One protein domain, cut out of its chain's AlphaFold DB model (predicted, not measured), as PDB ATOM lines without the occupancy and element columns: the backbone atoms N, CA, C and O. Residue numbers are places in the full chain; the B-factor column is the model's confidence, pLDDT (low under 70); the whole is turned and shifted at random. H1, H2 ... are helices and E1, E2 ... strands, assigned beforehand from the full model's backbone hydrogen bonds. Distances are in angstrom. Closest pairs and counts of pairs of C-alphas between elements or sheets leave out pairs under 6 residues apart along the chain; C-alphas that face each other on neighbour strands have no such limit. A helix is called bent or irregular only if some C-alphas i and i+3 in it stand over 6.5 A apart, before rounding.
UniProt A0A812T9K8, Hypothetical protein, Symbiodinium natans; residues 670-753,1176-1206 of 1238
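AT A GLANCE: This is residues 670 to 753 and 1176 to 1206 of the 1238 residues of the protein "Hypothetical protein" of Symbiodinium natans (UniProt A0A812T9K8). A small cluster of helices, H1 to H6, makes the body, in which H5 packs on H2 and H4, H1 packs on H2 and H4 too, and H3 and H6 pack on each other; H7 is an arm away from the cluster, at the end of a long unnamed stretch, residues 1176 to 1190, and its residues 1198 to 1206 stick out. A small hairpin of two short strands, E1 and E2, comes between H3 and H4. The printed part has 115 residues, with seven named helices and two named strands in the order H1 H2 H3 E1 E2 H4 H5 H6 H7; the strands are antiparallel and the class is mostly helix. It is only just compact, close to loose, with a radius of gyration of the C-alphas of 15.6 A, and elongated, spanning 51 by 33 by 26 A.

IN THESE COORDINATES: H1, residues 670 to 675, begins at C-alpha 670 (-65.571, -69.823, 1.183). H2 is residues 680 to 688, 12.4 A long, and H3 residues 692 to 700, 14.0 A. H3 is irregular: C-alphas 693 and 696 are 7.9 A apart. E1 is residues 702 to 704, E2 707 to 709 and H4 711 to 717. H5, residues 721 to 732, is 16.1 A long, and H6 is residues 745 to 751. H7, residues 1191 to 1206, is 21.9 A long and ends at C-alpha 1206 (-52.575, -85.655, -27.320).

HOW THE PARTS SIT: H5 is the hub, touching H1, H2, H4 and H6. H4 and H5 form a helical hairpin at a steep tilt of 42 degrees, with the C-alphas of Ser 715 and Ala 724 closest at 5.4 A. H2 touches residues 722 to 727 of H5, closest at the C-alphas of Ala 680 and Ala 723, 5.4 A. H1 and H2 form a helical hairpin at a shallow tilt of 18 degrees, with the C-alphas of Ala 674 and Val 683 closest at 5.0 A. H3 touches H6, closest at the C-alphas of Leu 700 and Trp 751, 7.0 A. E1 and E2 form a hairpin, with N 702 and O 709 within hydrogen-bond range at 2.8 A. Every O i to N i+4 pair is within range in H1, H2, H4, H5, H6 and H7; H3 has 2 of 5, and 4 of 6 O i to N i+3 pairs.

THE WHOLE: The C-alphas farthest apart, those of Pro 753 and Val 1206, are 51.9 A apart. Residues 754 to 1175 are not printed, and C-alphas 753 and 1176 are 31.8 A apart across the cut. The link from H5 to H6 is long. Mean pLDDT of the printed part is 83.4, with residues 1183 to 1199, 1201 to 1203 and 1205 under 70.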
ATOM      1  N   LEU A 670     -67.013 -69.688   1.427       84.75
ATOM      2  CA  LEU A 670     -65.571 -69.823   1.183       84.75
ATOM      3  C   LEU A 670     -64.819 -68.502   1.409       84.75
ATOM      4  O   LEU A 670     -63.703 -68.514   1.924       84.75
ATOM      5  N   VAL A 671     -65.439 -67.375   1.044       86.88
ATOM      6  CA  VAL A 671     -64.873 -66.033   1.232       86.88
ATOM      7  C   VAL A 671     -64.822 -65.680   2.716       86.88
ATOM      8  O   VAL A 671     -63.768 -65.287   3.201       86.88
ATOM      9  N   MET A 672     -65.908 -65.909   3.459       87.62
ATOM     10  CA  MET A 672     -65.969 -65.625   4.897       87.62
ATOM     11  C   MET A 672     -64.951 -66.445   5.697       87.62
ATOM     12  O   MET A 672     -64.216 -65.898   6.516       87.62
ATOM     13  N   LYS A 673     -64.810 -67.739   5.386       85.69
ATOM     14  CA  LYS A 673     -63.777 -68.594   5.993       85.69
ATOM     15  C   LYS A 673     -62.360 -68.092   5.697       85.69
ATOM     16  O   LYS A 673     -61.503 -68.140   6.573       85.69
ATOM     17  N   ALA A 674     -62.118 -67.595   4.485       86.38
ATOM     18  CA  ALA A 674     -60.821 -67.053   4.093       86.38
ATOM     19  C   ALA A 674     -60.515 -65.676   4.715       86.38
ATOM     20  O   ALA A 674     -59.347 -65.353   4.919       86.38
ATOM     21  N   ILE A 675     -61.534 -64.870   5.034       88.62
ATOM     22  CA  ILE A 675     -61.357 -63.583   5.731       88.62
ATOM     23  C   ILE A 675     -60.833 -63.809   7.150       88.62
ATOM     24  O   ILE A 675     -59.934 -63.090   7.580       88.62
ATOM     25  N   ASN A 676     -61.333 -64.832   7.846       85.75
ATOM     26  CA  ASN A 676     -60.955 -65.125   9.232       85.75
ATOM     27  C   ASN A 676     -59.471 -65.496   9.399       85.75
ATOM     28  O   ASN A 676     -58.921 -65.337  10.483       85.75
ATOM     29  N   THR A 677     -58.802 -65.954   8.336       85.31
ATOM     30  CA  THR A 677     -57.356 -66.237   8.351       85.31
ATOM     31  C   THR A 677     -56.500 -65.040   7.928       85.31
ATOM     32  O   THR A 677     -55.273 -65.144   7.939       85.31
ATOM     33  N   ASN A 678     -57.130 -63.931   7.512       88.50
ATOM     34  CA  ASN A 678     -56.506 -62.726   6.953       88.50
ATOM     35  C   ASN A 678     -55.417 -63.024   5.899       88.50
ATOM     36  O   ASN A 678     -54.410 -62.327   5.790       88.50
ATOM     37  N   ASN A 679     -55.593 -64.100   5.124       87.69
ATOM     38  CA  ASN A 679     -54.590 -64.571   4.175       87.69
ATOM     39  C   ASN A 679     -55.017 -64.283   2.733       87.69
ATOM     40  O   ASN A 679     -55.917 -64.923   2.181       87.69
ATOM     41  N   ALA A 680     -54.276 -63.388   2.077       87.88
ATOM     42  CA  ALA A 680     -54.508 -62.987   0.695       87.88
ATOM     43  C   ALA A 680     -54.586 -64.166  -0.299       87.88
ATOM     44  O   ALA A 680     -55.343 -64.104  -1.270       87.88
ATOM     45  N   LYS A 681     -53.815 -65.244  -0.090       86.69
ATOM     46  CA  LYS A 681     -53.830 -66.432  -0.964       86.69
ATOM     47  C   LYS A 681     -55.118 -67.236  -0.791       86.69
ATOM     48  O   LYS A 681     -55.671 -67.721  -1.776       86.69
ATOM     49  N   GLN A 682     -55.615 -67.363   0.439       85.31
ATOM     50  CA  GLN A 682     -56.859 -68.087   0.708       85.31
ATOM     51  C   GLN A 682     -58.069 -67.345   0.140       85.31
ATOM     52  O   GLN A 682     -58.916 -67.975  -0.486       85.31
ATOM     53  N   VAL A 683     -58.110 -66.014   0.269       88.31
ATOM     54  CA  VAL A 683     -59.195 -65.191  -0.290       88.31
ATOM     55  C   VAL A 683     -59.210 -65.271  -1.819       88.31
ATOM     56  O   VAL A 683     -60.256 -65.533  -2.409       88.31
ATOM     57  N   ARG A 684     -58.049 -65.151  -2.483       87.12
ATOM     58  CA  ARG A 684     -57.953 -65.318  -3.949       87.12
ATOM     59  C   ARG A 684     -58.398 -66.706  -4.399       87.12
ATOM     60  O   ARG A 684     -59.177 -66.823  -5.347       87.12
ATOM     61  N   ARG A 685     -57.990 -67.753  -3.671       84.44
ATOM     62  CA  ARG A 685     -58.433 -69.128  -3.932       84.44
ATOM     63  C   ARG A 685     -59.950 -69.270  -3.767       84.44
ATOM     64  O   ARG A 685     -60.593 -69.825  -4.650       84.44
ATOM     65  N   ALA A 686     -60.532 -68.735  -2.695       86.50
ATOM     66  CA  ALA A 686     -61.975 -68.757  -2.459       86.50
ATOM     67  C   ALA A 686     -62.750 -68.089  -3.605       86.50
ATOM     68  O   ALA A 686     -63.693 -68.673  -4.141       86.50
ATOM     69  N   LEU A 687     -62.295 -66.916  -4.049       87.38
ATOM     70  CA  LEU A 687     -62.910 -66.197  -5.164       87.38
ATOM     71  C   LEU A 687     -62.743 -66.925  -6.501       87.38
ATOM     72  O   LEU A 687     -63.590 -66.771  -7.380       87.38
ATOM     73  N   SER A 688     -61.700 -67.741  -6.684       83.19
ATOM     74  CA  SER A 688     -61.521 -68.524  -7.918       83.19
ATOM     75  C   SER A 688     -62.624 -69.566  -8.144       83.19
ATOM     76  O   SER A 688     -62.852 -69.952  -9.283       83.19
ATOM     77  N   TYR A 689     -63.362 -69.964  -7.103       84.00
ATOM     78  CA  TYR A 689     -64.539 -70.828  -7.238       84.00
ATOM     79  C   TYR A 689     -65.819 -70.063  -7.606       84.00
ATOM     80  O   TYR A 689     -66.787 -70.682  -8.047       84.00
ATOM     81  N   ALA A 690     -65.841 -68.736  -7.453       84.12
ATOM     82  CA  ALA A 690     -67.024 -67.930  -7.727       84.12
ATOM     83  C   ALA A 690     -67.302 -67.843  -9.244       84.12
ATOM     84  O   ALA A 690     -66.389 -67.506 -10.015       84.12
ATOM     85  N   PRO A 691     -68.550 -68.077  -9.698       86.19
ATOM     86  CA  PRO A 691     -68.939 -67.814 -11.081       86.19
ATOM     87  C   PRO A 691     -68.755 -66.332 -11.422       86.19
ATOM     88  O   PRO A 691     -69.078 -65.459 -10.613       86.19
ATOM     89  N   ARG A 692     -68.281 -66.028 -12.637       85.62
ATOM     90  CA  ARG A 692     -67.973 -64.646 -13.067       85.62
ATOM     91  C   ARG A 692     -69.151 -63.694 -12.872       85.62
ATOM     92  O   ARG A 692     -68.956 -62.567 -12.434       85.62
ATOM     93  N   GLY A 693     -70.364 -64.165 -13.169       84.06
ATOM     94  CA  GLY A 693     -71.593 -63.375 -13.104       84.06
ATOM     95  C   GLY A 693     -71.973 -62.837 -11.722       84.06
ATOM     96  O   GLY A 693     -72.593 -61.782 -11.665       84.06
ATOM     97  N   ILE A 694     -71.593 -63.535 -10.647       88.00
ATOM     98  CA  ILE A 694     -71.998 -63.237  -9.257       88.00
ATOM     99  C   ILE A 694     -70.799 -63.052  -8.317       88.00
ATOM    100  O   ILE A 694     -70.951 -62.989  -7.098       88.00
ATOM    101  N   ARG A 695     -69.583 -62.984  -8.867       89.69
ATOM    102  CA  ARG A 695     -68.346 -62.872  -8.086       89.69
ATOM    103  C   ARG A 695     -68.295 -61.604  -7.235       89.69
ATOM    104  O   ARG A 695     -67.849 -61.676  -6.097       89.69
ATOM    105  N   ALA A 696     -68.773 -60.473  -7.760       91.38
ATOM    106  CA  ALA A 696     -68.862 -59.232  -6.990       91.38
ATOM    107  C   ALA A 696     -69.818 -59.385  -5.795       91.38
ATOM    108  O   ALA A 696     -69.484 -58.983  -4.683       91.38
ATOM    109  N   THR A 697     -70.952 -60.066  -5.992       91.44
ATOM    110  CA  THR A 697     -71.915 -60.376  -4.927       91.44
ATOM    111  C   THR A 697     -71.268 -61.181  -3.805       91.44
ATOM    112  O   THR A 697     -71.444 -60.825  -2.654       91.44
ATOM    113  N   TRP A 698     -70.421 -62.175  -4.101       90.50
ATOM    114  CA  TRP A 698     -69.732 -62.965  -3.063       90.50
ATOM    115  C   TRP A 698     -68.829 -62.144  -2.129       90.50
ATOM    116  O   TRP A 698     -68.500 -62.612  -1.043       90.50
ATOM    117  N   VAL A 699     -68.387 -60.964  -2.566       93.06
ATOM    118  CA  VAL A 699     -67.541 -60.043  -1.790       93.06
ATOM    119  C   VAL A 699     -68.371 -58.966  -1.088       93.06
ATOM    120  O   VAL A 699     -67.968 -58.449  -0.045       93.06
ATOM    121  N   LEU A 700     -69.517 -58.607  -1.667       93.81
ATOM    122  CA  LEU A 700     -70.336 -57.485  -1.223       93.81
ATOM    123  C   LEU A 700     -71.527 -57.906  -0.367       93.81
ATOM    124  O   LEU A 700     -71.930 -57.109   0.473       93.81
ATOM    125  N   ASP A 701     -72.042 -59.122  -0.530       91.69
ATOM    126  CA  ASP A 701     -73.288 -59.566   0.081       91.69
ATOM    127  C   ASP A 701     -73.290 -61.075   0.385       91.69
ATOM    128  O   ASP A 701     -73.071 -61.927  -0.480       91.69
ATOM    129  N   VAL A 702     -73.559 -61.404   1.644       87.88
ATOM    130  CA  VAL A 702     -73.862 -62.751   2.126       87.88
ATOM    131  C   VAL A 702     -75.185 -62.675   2.871       87.88
ATOM    132  O   VAL A 702     -75.264 -62.125   3.971       87.88
ATOM    133  N   THR A 703     -76.224 -63.249   2.271       84.12
ATOM    134  CA  THR A 703     -77.583 -63.281   2.820       84.12
ATOM    135  C   THR A 703     -77.861 -64.605   3.516       84.12
ATOM    136  O   THR A 703     -77.688 -65.670   2.919       84.12
ATOM    137  N   VAL A 704     -78.379 -64.546   4.739       77.06
ATOM    138  CA  VAL A 704     -78.926 -65.697   5.460       77.06
ATOM    139  C   VAL A 704     -80.292 -65.313   6.025       77.06
ATOM    140  O   VAL A 704     -80.401 -64.507   6.947       77.06
ATOM    141  N   GLY A 705     -81.354 -65.892   5.459       74.31
ATOM    142  CA  GLY A 705     -82.729 -65.532   5.809       74.31
ATOM    143  C   GLY A 705     -83.053 -64.087   5.419       74.31
ATOM    144  O   GLY A 705     -82.902 -63.711   4.261       74.31
ATOM    145  N   THR A 706     -83.506 -63.291   6.387       76.94
ATOM    146  CA  THR A 706     -83.813 -61.855   6.239       76.94
ATOM    147  C   THR A 706     -82.590 -60.957   6.433       76.94
ATOM    148  O   THR A 706     -82.664 -59.757   6.174       76.94
ATOM    149  N   GLN A 707     -81.476 -61.516   6.911       83.00
ATOM    150  CA  GLN A 707     -80.283 -60.768   7.285       83.00
ATOM    151  C   GLN A 707     -79.223 -60.867   6.195       83.00
ATOM    152  O   GLN A 707     -79.029 -61.924   5.592       83.00
ATOM    153  N   SER A 708     -78.499 -59.774   5.975       87.25
ATOM    154  CA  SER A 708     -77.366 -59.735   5.061       87.25
ATOM    155  C   SER A 708     -76.171 -59.039   5.690       87.25
ATOM    156  O   SER A 708     -76.306 -58.160   6.543       87.25
ATOM    157  N   VAL A 709     -74.981 -59.469   5.293       90.25
ATOM    158  CA  VAL A 709     -73.714 -58.898   5.743       90.25
ATOM    159  C   VAL A 709     -72.776 -58.792   4.556       90.25
ATOM    160  O   VAL A 709     -72.727 -59.688   3.720       90.25
ATOM    161  N   SER A 710     -71.987 -57.718   4.511       93.38
ATOM    162  CA  SER A 710     -70.956 -57.554   3.494       93.38
ATOM    163  C   SER A 710     -69.599 -58.093   3.957       93.38
ATOM    164  O   SER A 710     -69.038 -57.552   4.916       93.38
ATOM    165  N   PRO A 711     -69.025 -59.098   3.268       93.69
ATOM    166  CA  PRO A 711     -67.683 -59.603   3.559       93.69
ATOM    167  C   PRO A 711     -66.599 -58.517   3.526       93.69
ATOM    168  O   PRO A 711     -65.722 -58.498   4.388       93.69
ATOM    169  N   LEU A 712     -66.679 -57.573   2.580       94.75
ATOM    170  CA  LEU A 712     -65.744 -56.448   2.501       94.75
ATOM    171  C   LEU A 712     -65.801 -55.559   3.752       94.75
ATOM    172  O   LEU A 712     -64.768 -55.345   4.383       94.75
ATOM    173  N   TYR A 713     -66.983 -55.070   4.142       94.06
ATOM    174  CA  TYR A 713     -67.107 -54.225   5.341       94.06
ATOM    175  C   TYR A 713     -66.720 -54.986   6.597       94.06
ATOM    176  O   TYR A 713     -65.981 -54.453   7.416       94.06
ATOM    177  N   MET A 714     -67.117 -56.253   6.699       91.81
ATOM    178  CA  MET A 714     -66.715 -57.092   7.817       91.81
ATOM    179  C   MET A 714     -65.192 -57.204   7.922       91.81
ATOM    180  O   MET A 714     -64.665 -57.042   9.013       91.81
ATOM    181  N   SER A 715     -64.477 -57.412   6.812       93.00
ATOM    182  CA  SER A 715     -63.009 -57.472   6.837       93.00
ATOM    183  C   SER A 715     -62.349 -56.156   7.262       93.00
ATOM    184  O   SER A 715     -61.302 -56.185   7.902       93.00
ATOM    185  N   ILE A 716     -62.966 -55.010   6.954       93.75
ATOM    186  CA  ILE A 716     -62.499 -53.694   7.411       93.75
ATOM    187  C   ILE A 716     -62.785 -53.535   8.911       93.75
ATOM    188  O   ILE A 716     -61.889 -53.181   9.669       93.75
ATOM    189  N   ASP A 717     -64.002 -53.866   9.346       90.69
ATOM    190  CA  ASP A 717     -64.450 -53.754  10.739       90.69
ATOM    191  C   ASP A 717     -63.671 -54.669  11.690       90.69
ATOM    192  O   ASP A 717     -63.417 -54.301  12.837       90.69
ATOM    193  N   THR A 718     -63.278 -55.860  11.231       88.00
ATOM    194  CA  THR A 718     -62.460 -56.798  12.011       88.00
ATOM    195  C   THR A 718     -60.960 -56.504  11.932       88.00
ATOM    196  O   THR A 718     -60.191 -57.147  12.643       88.00
ATOM    197  N   GLY A 719     -60.523 -55.560  11.091       89.50
ATOM    198  CA  GLY A 719     -59.105 -55.237  10.888       89.50
ATOM    199  C   GLY A 719     -58.336 -56.238  10.012       89.50
ATOM    200  O   GLY A 719     -57.105 -56.209   9.972       89.50
ATOM    201  N   ASN A 720     -59.030 -57.108   9.277       92.00
ATOM    202  CA  ASN A 720     -58.443 -58.052   8.321       92.00
ATOM    203  C   ASN A 720     -58.125 -57.354   6.983       92.00
ATOM    204  O   ASN A 720     -58.695 -57.669   5.932       92.00
ATOM    205  N   LEU A 721     -57.219 -56.370   7.029       93.69
ATOM    206  CA  LEU A 721     -56.963 -55.440   5.922       93.69
ATOM    207  C   LEU A 721     -56.343 -56.107   4.683       93.69
ATOM    208  O   LEU A 721     -56.619 -55.679   3.566       93.69
ATOM    209  N   GLU A 722     -55.588 -57.199   4.833       93.06
ATOM    210  CA  GLU A 722     -55.036 -57.943   3.688       93.06
ATOM    211  C   GLU A 722     -56.133 -58.676   2.904       93.06
ATOM    212  O   GLU A 722     -56.148 -58.659   1.669       93.06
ATOM    213  N   ALA A 723     -57.101 -59.271   3.609       93.50
ATOM    214  CA  ALA A 723     -58.293 -59.828   2.978       93.50
ATOM    215  C   ALA A 723     -59.121 -58.727   2.291       93.50
ATOM    216  O   ALA A 723     -59.502 -58.884   1.125       93.50
ATOM    217  N   ALA A 724     -59.333 -57.595   2.974       95.62
ATOM    218  CA  ALA A 724     -60.046 -56.434   2.439       95.62
ATOM    219  C   ALA A 724     -59.386 -55.892   1.163       95.62
ATOM    220  O   ALA A 724     -60.060 -55.656   0.162       95.62
ATOM    221  N   LYS A 725     -58.055 -55.766   1.155       95.44
ATOM    222  CA  LYS A 725     -57.255 -55.310   0.011       95.44
ATOM    223  C   LYS A 725     -57.430 -56.199  -1.207       95.44
ATOM    224  O   LYS A 725     -57.618 -55.694  -2.312       95.44
ATOM    225  N   VAL A 726     -57.378 -57.519  -1.022       93.75
ATOM    226  CA  VAL A 726     -57.591 -58.487  -2.107       93.75
ATOM    227  C   VAL A 726     -59.002 -58.377  -2.667       93.75
ATOM    228  O   VAL A 726     -59.166 -58.335  -3.883       93.75
ATOM    229  N   MET A 727     -60.008 -58.324  -1.795       94.88
ATOM    230  CA  MET A 727     -61.411 -58.202  -2.186       94.88
ATOM    231  C   MET A 727     -61.686 -56.900  -2.939       94.88
ATOM    232  O   MET A 727     -62.283 -56.918  -4.015       94.88
ATOM    233  N   LEU A 728     -61.180 -55.782  -2.423       95.94
ATOM    234  CA  LEU A 728     -61.299 -54.471  -3.046       95.94
ATOM    235  C   LEU A 728     -60.606 -54.448  -4.410       95.94
ATOM    236  O   LEU A 728     -61.225 -54.058  -5.395       95.94
ATOM    237  N   LYS A 729     -59.367 -54.958  -4.494       94.38
ATOM    238  CA  LYS A 729     -58.633 -55.118  -5.758       94.38
ATOM    239  C   LYS A 729     -59.400 -55.998  -6.746       94.38
ATOM    240  O   LYS A 729     -59.400 -55.711  -7.941       94.38
ATOM    241  N   ASP A 730     -60.051 -57.062  -6.275       92.62
ATOM    242  CA  ASP A 730     -60.859 -57.937  -7.121       92.62
ATOM    243  C   ASP A 730     -62.042 -57.180  -7.735       92.62
ATOM    244  O   ASP A 730     -62.217 -57.256  -8.950       92.62
ATOM    245  N   LEU A 731     -62.776 -56.394  -6.939       94.69
ATOM    246  CA  LEU A 731     -63.916 -55.591  -7.398       94.69
ATOM    247  C   LEU A 731     -63.519 -54.533  -8.436       94.69
ATOM    248  O   LEU A 731     -64.201 -54.383  -9.449       94.69
ATOM    249  N   VAL A 732     -62.399 -53.839  -8.218       94.56
ATOM    250  CA  VAL A 732     -61.934 -52.756  -9.106       94.56
ATOM    251  C   VAL A 732     -61.085 -53.244 -10.289       94.56
ATOM    252  O   VAL A 732     -60.634 -52.447 -11.104       94.56
ATOM    253  N   THR A 733     -60.848 -54.550 -10.430       92.19
ATOM    254  CA  THR A 733     -60.139 -55.093 -11.600       92.19
ATOM    255  C   THR A 733     -61.114 -55.340 -12.746       92.19
ATOM    256  O   THR A 733     -62.017 -56.170 -12.627       92.19
ATOM    257  N   ILE A 734     -60.875 -54.703 -13.896       92.56
ATOM    258  CA  ILE A 734     -61.655 -54.939 -15.116       92.56
ATOM    259  C   ILE A 734     -61.291 -56.309 -15.703       92.56
ATOM    260  O   ILE A 734     -60.146 -56.579 -16.086       92.56
ATOM    261  N   ARG A 735     -62.291 -57.184 -15.804       90.75
ATOM    262  CA  ARG A 735     -62.182 -58.491 -16.468       90.75
ATOM    263  C   ARG A 735     -63.166 -58.556 -17.623       90.75
ATOM    264  O   ARG A 735     -64.194 -57.893 -17.591       90.75
ATOM    265  N   ALA A 736     -62.876 -59.370 -18.626       89.94
ATOM    266  CA  ALA A 736     -63.752 -59.537 -19.777       89.94
ATOM    267  C   ALA A 736     -63.833 -61.003 -20.190       89.94
ATOM    268  O   ALA A 736     -62.839 -61.736 -20.129       89.94
ATOM    269  N   ASP A 737     -65.010 -61.411 -20.649       86.25
ATOM    270  CA  ASP A 737     -65.190 -62.628 -21.432       86.25
ATOM    271  C   ASP A 737     -65.814 -62.315 -22.798       86.25
ATOM    272  O   ASP A 737     -65.834 -61.163 -23.223       86.25
ATOM    273  N   ARG A 738     -66.265 -63.344 -23.527       80.19
ATOM    274  CA  ARG A 738     -66.915 -63.150 -24.834       80.19
ATOM    275  C   ARG A 738     -68.266 -62.438 -24.734       80.19
ATOM    276  O   ARG A 738     -68.722 -61.919 -25.741       80.19
ATOM    277  N   ALA A 739     -68.913 -62.472 -23.570       81.44
ATOM    278  CA  ALA A 739     -70.259 -61.952 -23.388       81.44
ATOM    279  C   ALA A 739     -70.252 -60.511 -22.865       81.44
ATOM    280  O   ALA A 739     -71.051 -59.703 -23.330       81.44
ATOM    281  N   ARG A 740     -69.399 -60.184 -21.880       87.62
ATOM    282  CA  ARG A 740     -69.382 -58.851 -21.255       87.62
ATOM    283  C   ARG A 740     -68.105 -58.522 -20.478       87.62
ATOM    284  O   ARG A 740     -67.275 -59.384 -20.176       87.62
ATOM    285  N   TYR A 741     -68.019 -57.255 -20.078       90.62
ATOM    286  CA  TYR A 741     -67.091 -56.761 -19.066       90.62
ATOM    287  C   TYR A 741     -67.636 -56.962 -17.648       90.62
ATOM    288  O   TYR A 741     -68.825 -56.794 -17.387       90.62
ATOM    289  N   TYR A 742     -66.741 -57.301 -16.728       91.31
ATOM    290  CA  TYR A 742     -66.986 -57.393 -15.295       91.31
ATOM    291  C   TYR A 742     -66.145 -56.326 -14.608       91.31
ATOM    292  O   TYR A 742     -64.913 -56.408 -14.596       91.31
ATOM    293  N   TYR A 743     -66.829 -55.336 -14.050       93.69
ATOM    294  CA  TYR A 743     -66.235 -54.255 -13.286       93.69
ATOM    295  C   TYR A 743     -67.140 -53.966 -12.089       93.69
ATOM    296  O   TYR A 743     -68.229 -53.427 -12.252       93.69
ATOM    297  N   GLY A 744     -66.719 -54.385 -10.895       93.31
ATOM    298  CA  GLY A 744     -67.545 -54.357  -9.684       93.31
ATOM    299  C   GLY A 744     -67.630 -52.986  -9.015       93.31
ATOM    300  O   GLY A 744     -68.055 -52.913  -7.867       93.31
ATOM    301  N   LEU A 745     -67.196 -51.911  -9.683       93.56
ATOM    302  CA  LEU A 745     -67.203 -50.559  -9.118       93.56
ATOM    303  C   LEU A 745     -68.634 -50.055  -8.880       93.56
ATOM    304  O   LEU A 745     -68.919 -49.528  -7.810       93.56
ATOM    305  N   ASP A 746     -69.537 -50.254  -9.844       92.56
ATOM    306  CA  ASP A 746     -70.946 -49.869  -9.697       92.56
ATOM    307  C   ASP A 746     -71.622 -50.657  -8.572       92.56
ATOM    308  O   ASP A 746     -72.329 -50.076  -7.749       92.56
ATOM    309  N   ASP A 747     -71.355 -51.964  -8.491       93.50
ATOM    310  CA  ASP A 747     -71.862 -52.807  -7.408       93.50
ATOM    311  C   ASP A 747     -71.315 -52.346  -6.049       93.50
ATOM    312  O   ASP A 747     -72.072 -52.251  -5.086       93.50
ATOM    313  N   LEU A 748     -70.024 -52.004  -5.971       95.06
ATOM    314  CA  LEU A 748     -69.393 -51.508  -4.749       95.06
ATOM    315  C   LEU A 748     -70.102 -50.256  -4.226       95.06
ATOM    316  O   LEU A 748     -70.492 -50.241  -3.066       95.06
ATOM    317  N   PHE A 749     -70.307 -49.236  -5.061       93.44
ATOM    318  CA  PHE A 749     -70.951 -47.992  -4.623       93.44
ATOM    319  C   PHE A 749     -72.463 -48.124  -4.423       93.44
ATOM    320  O   PHE A 749     -73.019 -47.394  -3.613       93.44
ATOM    321  N   LYS A 750     -73.122 -49.069  -5.106       92.31
ATOM    322  CA  LYS A 750     -74.539 -49.385  -4.884       92.31
ATOM    323  C   LYS A 750     -74.782 -50.038  -3.523       92.31
ATOM    324  O   LYS A 750     -75.797 -49.768  -2.891       92.31
ATOM    325  N   TRP A 751     -73.901 -50.946  -3.106       91.25
ATOM    326  CA  TRP A 751     -73.995 -51.583  -1.790       91.25
ATOM    327  C   TRP A 751     -73.431 -50.689  -0.682       91.25
ATOM    328  O   TRP A 751     -73.963 -50.684   0.424       91.25
ATOM    329  N   HIS A 752     -72.384 -49.922  -0.999       93.81
ATOM    330  CA  HIS A 752     -71.592 -49.134  -0.056       93.81
ATOM    331  C   HIS A 752     -71.337 -47.710  -0.576       93.81
ATOM    332  O   HIS A 752     -70.207 -47.380  -0.953       93.81
ATOM    333  N   PRO A 753     -72.347 -46.819  -0.580       92.19
ATOM    334  CA  PRO A 753     -72.184 -45.439  -1.054       92.19
ATOM    335  C   PRO A 753     -71.210 -44.616  -0.204       92.19
ATOM    336  O   PRO A 753     -70.642 -43.624  -0.666       92.19
ATOM    337  N   GLY A1176     -64.712 -68.265 -22.360       79.06
ATOM    338  CA  GLY A1176     -65.807 -68.882 -21.598       79.06
ATOM    339  C   GLY A1176     -67.063 -68.010 -21.509       79.06
ATOM    340  O   GLY A1176     -67.153 -66.992 -22.188       79.06
ATOM    341  N   ASN A1177     -68.015 -68.441 -20.679       80.62
ATOM    342  CA  ASN A1177     -69.290 -67.772 -20.421       80.62
ATOM    343  C   ASN A1177     -69.373 -67.284 -18.951       80.62
ATOM    344  O   ASN A1177     -68.531 -67.680 -18.135       80.62
ATOM    345  N   PRO A1178     -70.407 -66.502 -18.579       81.44
ATOM    346  CA  PRO A1178     -70.570 -65.965 -17.222       81.44
ATOM    347  C   PRO A1178     -70.718 -67.009 -16.104       81.44
ATOM    348  O   PRO A1178     -70.502 -66.693 -14.933       81.44
ATOM    349  N   LYS A1179     -71.090 -68.248 -16.456       81.06
ATOM    350  CA  LYS A1179     -71.248 -69.368 -15.515       81.06
ATOM    351  C   LYS A1179     -69.908 -69.988 -15.114       81.06
ATOM    352  O   LYS A1179     -69.797 -70.555 -14.033       81.06
ATOM    353  N   ASN A1180     -68.886 -69.883 -15.963       79.50
ATOM    354  CA  ASN A1180     -67.563 -70.410 -15.646       79.50
ATOM    355  C   ASN A1180     -66.881 -69.542 -14.577       79.50
ATOM    356  O   ASN A1180     -67.012 -68.324 -14.637       79.50
ATOM    357  N   PRO A1181     -66.086 -70.114 -13.660       81.50
ATOM    358  CA  PRO A1181     -65.205 -69.335 -12.794       81.50
ATOM    359  C   PRO A1181     -64.056 -68.665 -13.570       81.50
ATOM    360  O   PRO A1181     -63.763 -68.995 -14.731       81.50
ATOM    361  N   PHE A1182     -63.385 -67.702 -12.934       76.19
ATOM    362  CA  PHE A1182     -62.098 -67.198 -13.420       76.19
ATOM    363  C   PHE A1182     -60.975 -68.174 -13.023       76.19
ATOM    364  O   PHE A1182     -60.968 -68.649 -11.888       76.19
ATOM    365  N   PRO A1183     -60.026 -68.490 -13.925       69.50
ATOM    366  CA  PRO A1183     -58.885 -69.325 -13.584       69.50
ATOM    367  C   PRO A1183     -58.023 -68.644 -12.503       69.50
ATOM    368  O   PRO A1183     -57.931 -67.413 -12.505       69.50
ATOM    369  N   PRO A1184     -57.396 -69.425 -11.603       66.50
ATOM    370  CA  PRO A1184     -56.437 -68.897 -10.632       66.50
ATOM    371  C   PRO A1184     -55.240 -68.254 -11.348       66.50
ATOM    372  O   PRO A1184     -54.919 -68.636 -12.480       66.50
ATOM    373  N   GLU A1185     -54.601 -67.271 -10.715       64.31
ATOM    374  CA  GLU A1185     -53.485 -66.544 -11.332       64.31
ATOM    375  C   GLU A1185     -52.231 -67.433 -11.399       64.31
ATOM    376  O   GLU A1185     -51.997 -68.278 -10.534       64.31
ATOM    377  N   ASP A1186     -51.394 -67.270 -12.431       55.16
ATOM    378  CA  ASP A1186     -50.253 -68.172 -12.651       55.16
ATOM    379  C   ASP A1186     -49.191 -68.081 -11.534       55.16
ATOM    380  O   ASP A1186     -48.525 -69.075 -11.235       55.16
ATOM    381  N   GLU A1187     -49.079 -66.936 -10.851       54.88
ATOM    382  CA  GLU A1187     -48.242 -66.737  -9.653       54.88
ATOM    383  C   GLU A1187     -48.703 -67.564  -8.434       54.88
ATOM    384  O   GLU A1187     -47.956 -67.717  -7.471       54.88
ATOM    385  N   GLU A1188     -49.911 -68.128  -8.470       52.44
ATOM    386  CA  GLU A1188     -50.575 -68.754  -7.317       52.44
ATOM    387  C   GLU A1188     -50.555 -70.283  -7.351       52.44
ATOM    388  O   GLU A1188     -50.808 -70.930  -6.329       52.44
ATOM    389  N   LEU A1189     -50.257 -70.853  -8.519       54.62
ATOM    390  CA  LEU A1189     -50.140 -72.290  -8.722       54.62
ATOM    391  C   LEU A1189     -48.821 -72.775  -8.120       54.62
ATOM    392  O   LEU A1189     -47.745 -72.311  -8.505       54.62
ATOM    393  N   THR A1190     -48.906 -73.739  -7.205       60.16
ATOM    394  CA  THR A1190     -47.738 -74.496  -6.740       60.16
ATOM    395  C   THR A1190     -47.062 -75.161  -7.947       60.16
ATOM    396  O   THR A1190     -47.728 -75.429  -8.949       60.16
ATOM    397  N   GLU A1191     -45.759 -75.454  -7.899       56.28
ATOM    398  CA  GLU A1191     -45.077 -76.119  -9.030       56.28
ATOM    399  C   GLU A1191     -45.790 -77.413  -9.450       56.28
ATOM    400  O   GLU A1191     -45.978 -77.663 -10.641       56.28
ATOM    401  N   ALA A1192     -46.303 -78.163  -8.469       58.03
ATOM    402  CA  ALA A1192     -47.152 -79.329  -8.685       58.03
ATOM    403  C   ALA A1192     -48.420 -79.008  -9.500       58.03
ATOM    404  O   ALA A1192     -48.730 -79.718 -10.456       58.03
ATOM    405  N   ASP A1193     -49.116 -77.909  -9.196       58.97
ATOM    406  CA  ASP A1193     -50.340 -77.501  -9.898       58.97
ATOM    407  C   ASP A1193     -50.042 -76.988 -11.313       58.97
ATOM    408  O   ASP A1193     -50.797 -77.258 -12.254       58.97
ATOM    409  N   ARG A1194     -48.918 -76.279 -11.496       64.88
ATOM    410  CA  ARG A1194     -48.434 -75.863 -12.824       64.88
ATOM    411  C   ARG A1194     -48.123 -77.085 -13.684       64.88
ATOM    412  O   ARG A1194     -48.599 -77.163 -14.819       64.88
ATOM    413  N   CYS A1195     -47.404 -78.060 -13.129       59.69
ATOM    414  CA  CYS A1195     -47.122 -79.340 -13.773       59.69
ATOM    415  C   CYS A1195     -48.408 -80.105 -14.104       59.69
ATOM    416  O   CYS A1195     -48.559 -80.588 -15.223       59.69
ATOM    417  N   GLN A1196     -49.380 -80.156 -13.192       67.75
ATOM    418  CA  GLN A1196     -50.650 -80.843 -13.426       67.75
ATOM    419  C   GLN A1196     -51.490 -80.152 -14.515       67.75
ATOM    420  O   GLN A1196     -52.132 -80.820 -15.330       67.75
ATOM    421  N   ARG A1197     -51.463 -78.814 -14.588       66.75
ATOM    422  CA  ARG A1197     -52.129 -78.035 -15.643       66.75
ATOM    423  C   ARG A1197     -51.453 -78.223 -17.001       66.75
ATOM    424  O   ARG A1197     -52.158 -78.432 -17.990       66.75
ATOM    425  N   LEU A1198     -50.119 -78.215 -17.043       69.19
ATOM    426  CA  LEU A1198     -49.328 -78.555 -18.232       69.19
ATOM    427  C   LEU A1198     -49.630 -79.979 -18.701       69.19
ATOM    428  O   LEU A1198     -49.878 -80.193 -19.884       69.19
ATOM    429  N   PHE A1199     -49.720 -80.931 -17.775       62.34
ATOM    430  CA  PHE A1199     -50.048 -82.322 -18.072       62.34
ATOM    431  C   PHE A1199     -51.480 -82.483 -18.598       62.34
ATOM    432  O   PHE A1199     -51.694 -83.164 -19.598       62.34
ATOM    433  N   LYS A1200     -52.470 -81.795 -18.010       70.31
ATOM    434  CA  LYS A1200     -53.855 -81.773 -18.522       70.31
ATOM    435  C   LYS A1200     -53.949 -81.112 -19.903       70.31
ATOM    436  O   LYS A1200     -54.739 -81.565 -20.734       70.31
ATOM    437  N   MET A1201     -53.169 -80.061 -20.170       64.38
ATOM    438  CA  MET A1201     -53.077 -79.465 -21.508       64.38
ATOM    439  C   MET A1201     -52.440 -80.437 -22.498       64.38
ATOM    440  O   MET A1201     -53.031 -80.690 -23.543       64.38
ATOM    441  N   TYR A1202     -51.319 -81.057 -22.136       67.88
ATOM    442  CA  TYR A1202     -50.658 -82.081 -22.939       67.88
ATOM    443  C   TYR A1202     -51.602 -83.246 -23.253       67.88
ATOM    444  O   TYR A1202     -51.767 -83.597 -24.413       67.88
ATOM    445  N   GLN A1203     -52.332 -83.772 -22.267       66.75
ATOM    446  CA  GLN A1203     -53.330 -84.826 -22.471       66.75
ATOM    447  C   GLN A1203     -54.472 -84.406 -23.402       66.75
ATOM    448  O   GLN A1203     -54.944 -85.227 -24.187       66.75
ATOM    449  N   LYS A1204     -54.940 -83.152 -23.336       72.00
ATOM    450  CA  LYS A1204     -55.958 -82.636 -24.266       72.00
ATOM    451  C   LYS A1204     -55.412 -82.495 -25.683       72.00
ATOM    452  O   LYS A1204     -56.121 -82.830 -26.625       72.00
ATOM    453  N   THR A1205     -54.173 -82.038 -25.832       69.00
ATOM    454  CA  THR A1205     -53.502 -81.922 -27.130       69.00
ATOM    455  C   THR A1205     -53.233 -83.300 -27.725       69.00
ATOM    456  O   THR A1205     -53.565 -83.534 -28.878       69.00
ATOM    457  N   VAL A1206     -52.753 -84.253 -26.922       72.12
ATOM    458  CA  VAL A1206     -52.575 -85.655 -27.320       72.12
ATOM    459  C   VAL A1206     -53.914 -86.290 -27.682       72.12
ATOM    460  O   VAL A1206     -53.982 -86.945 -28.715       72.12
TER     461      VAL A1206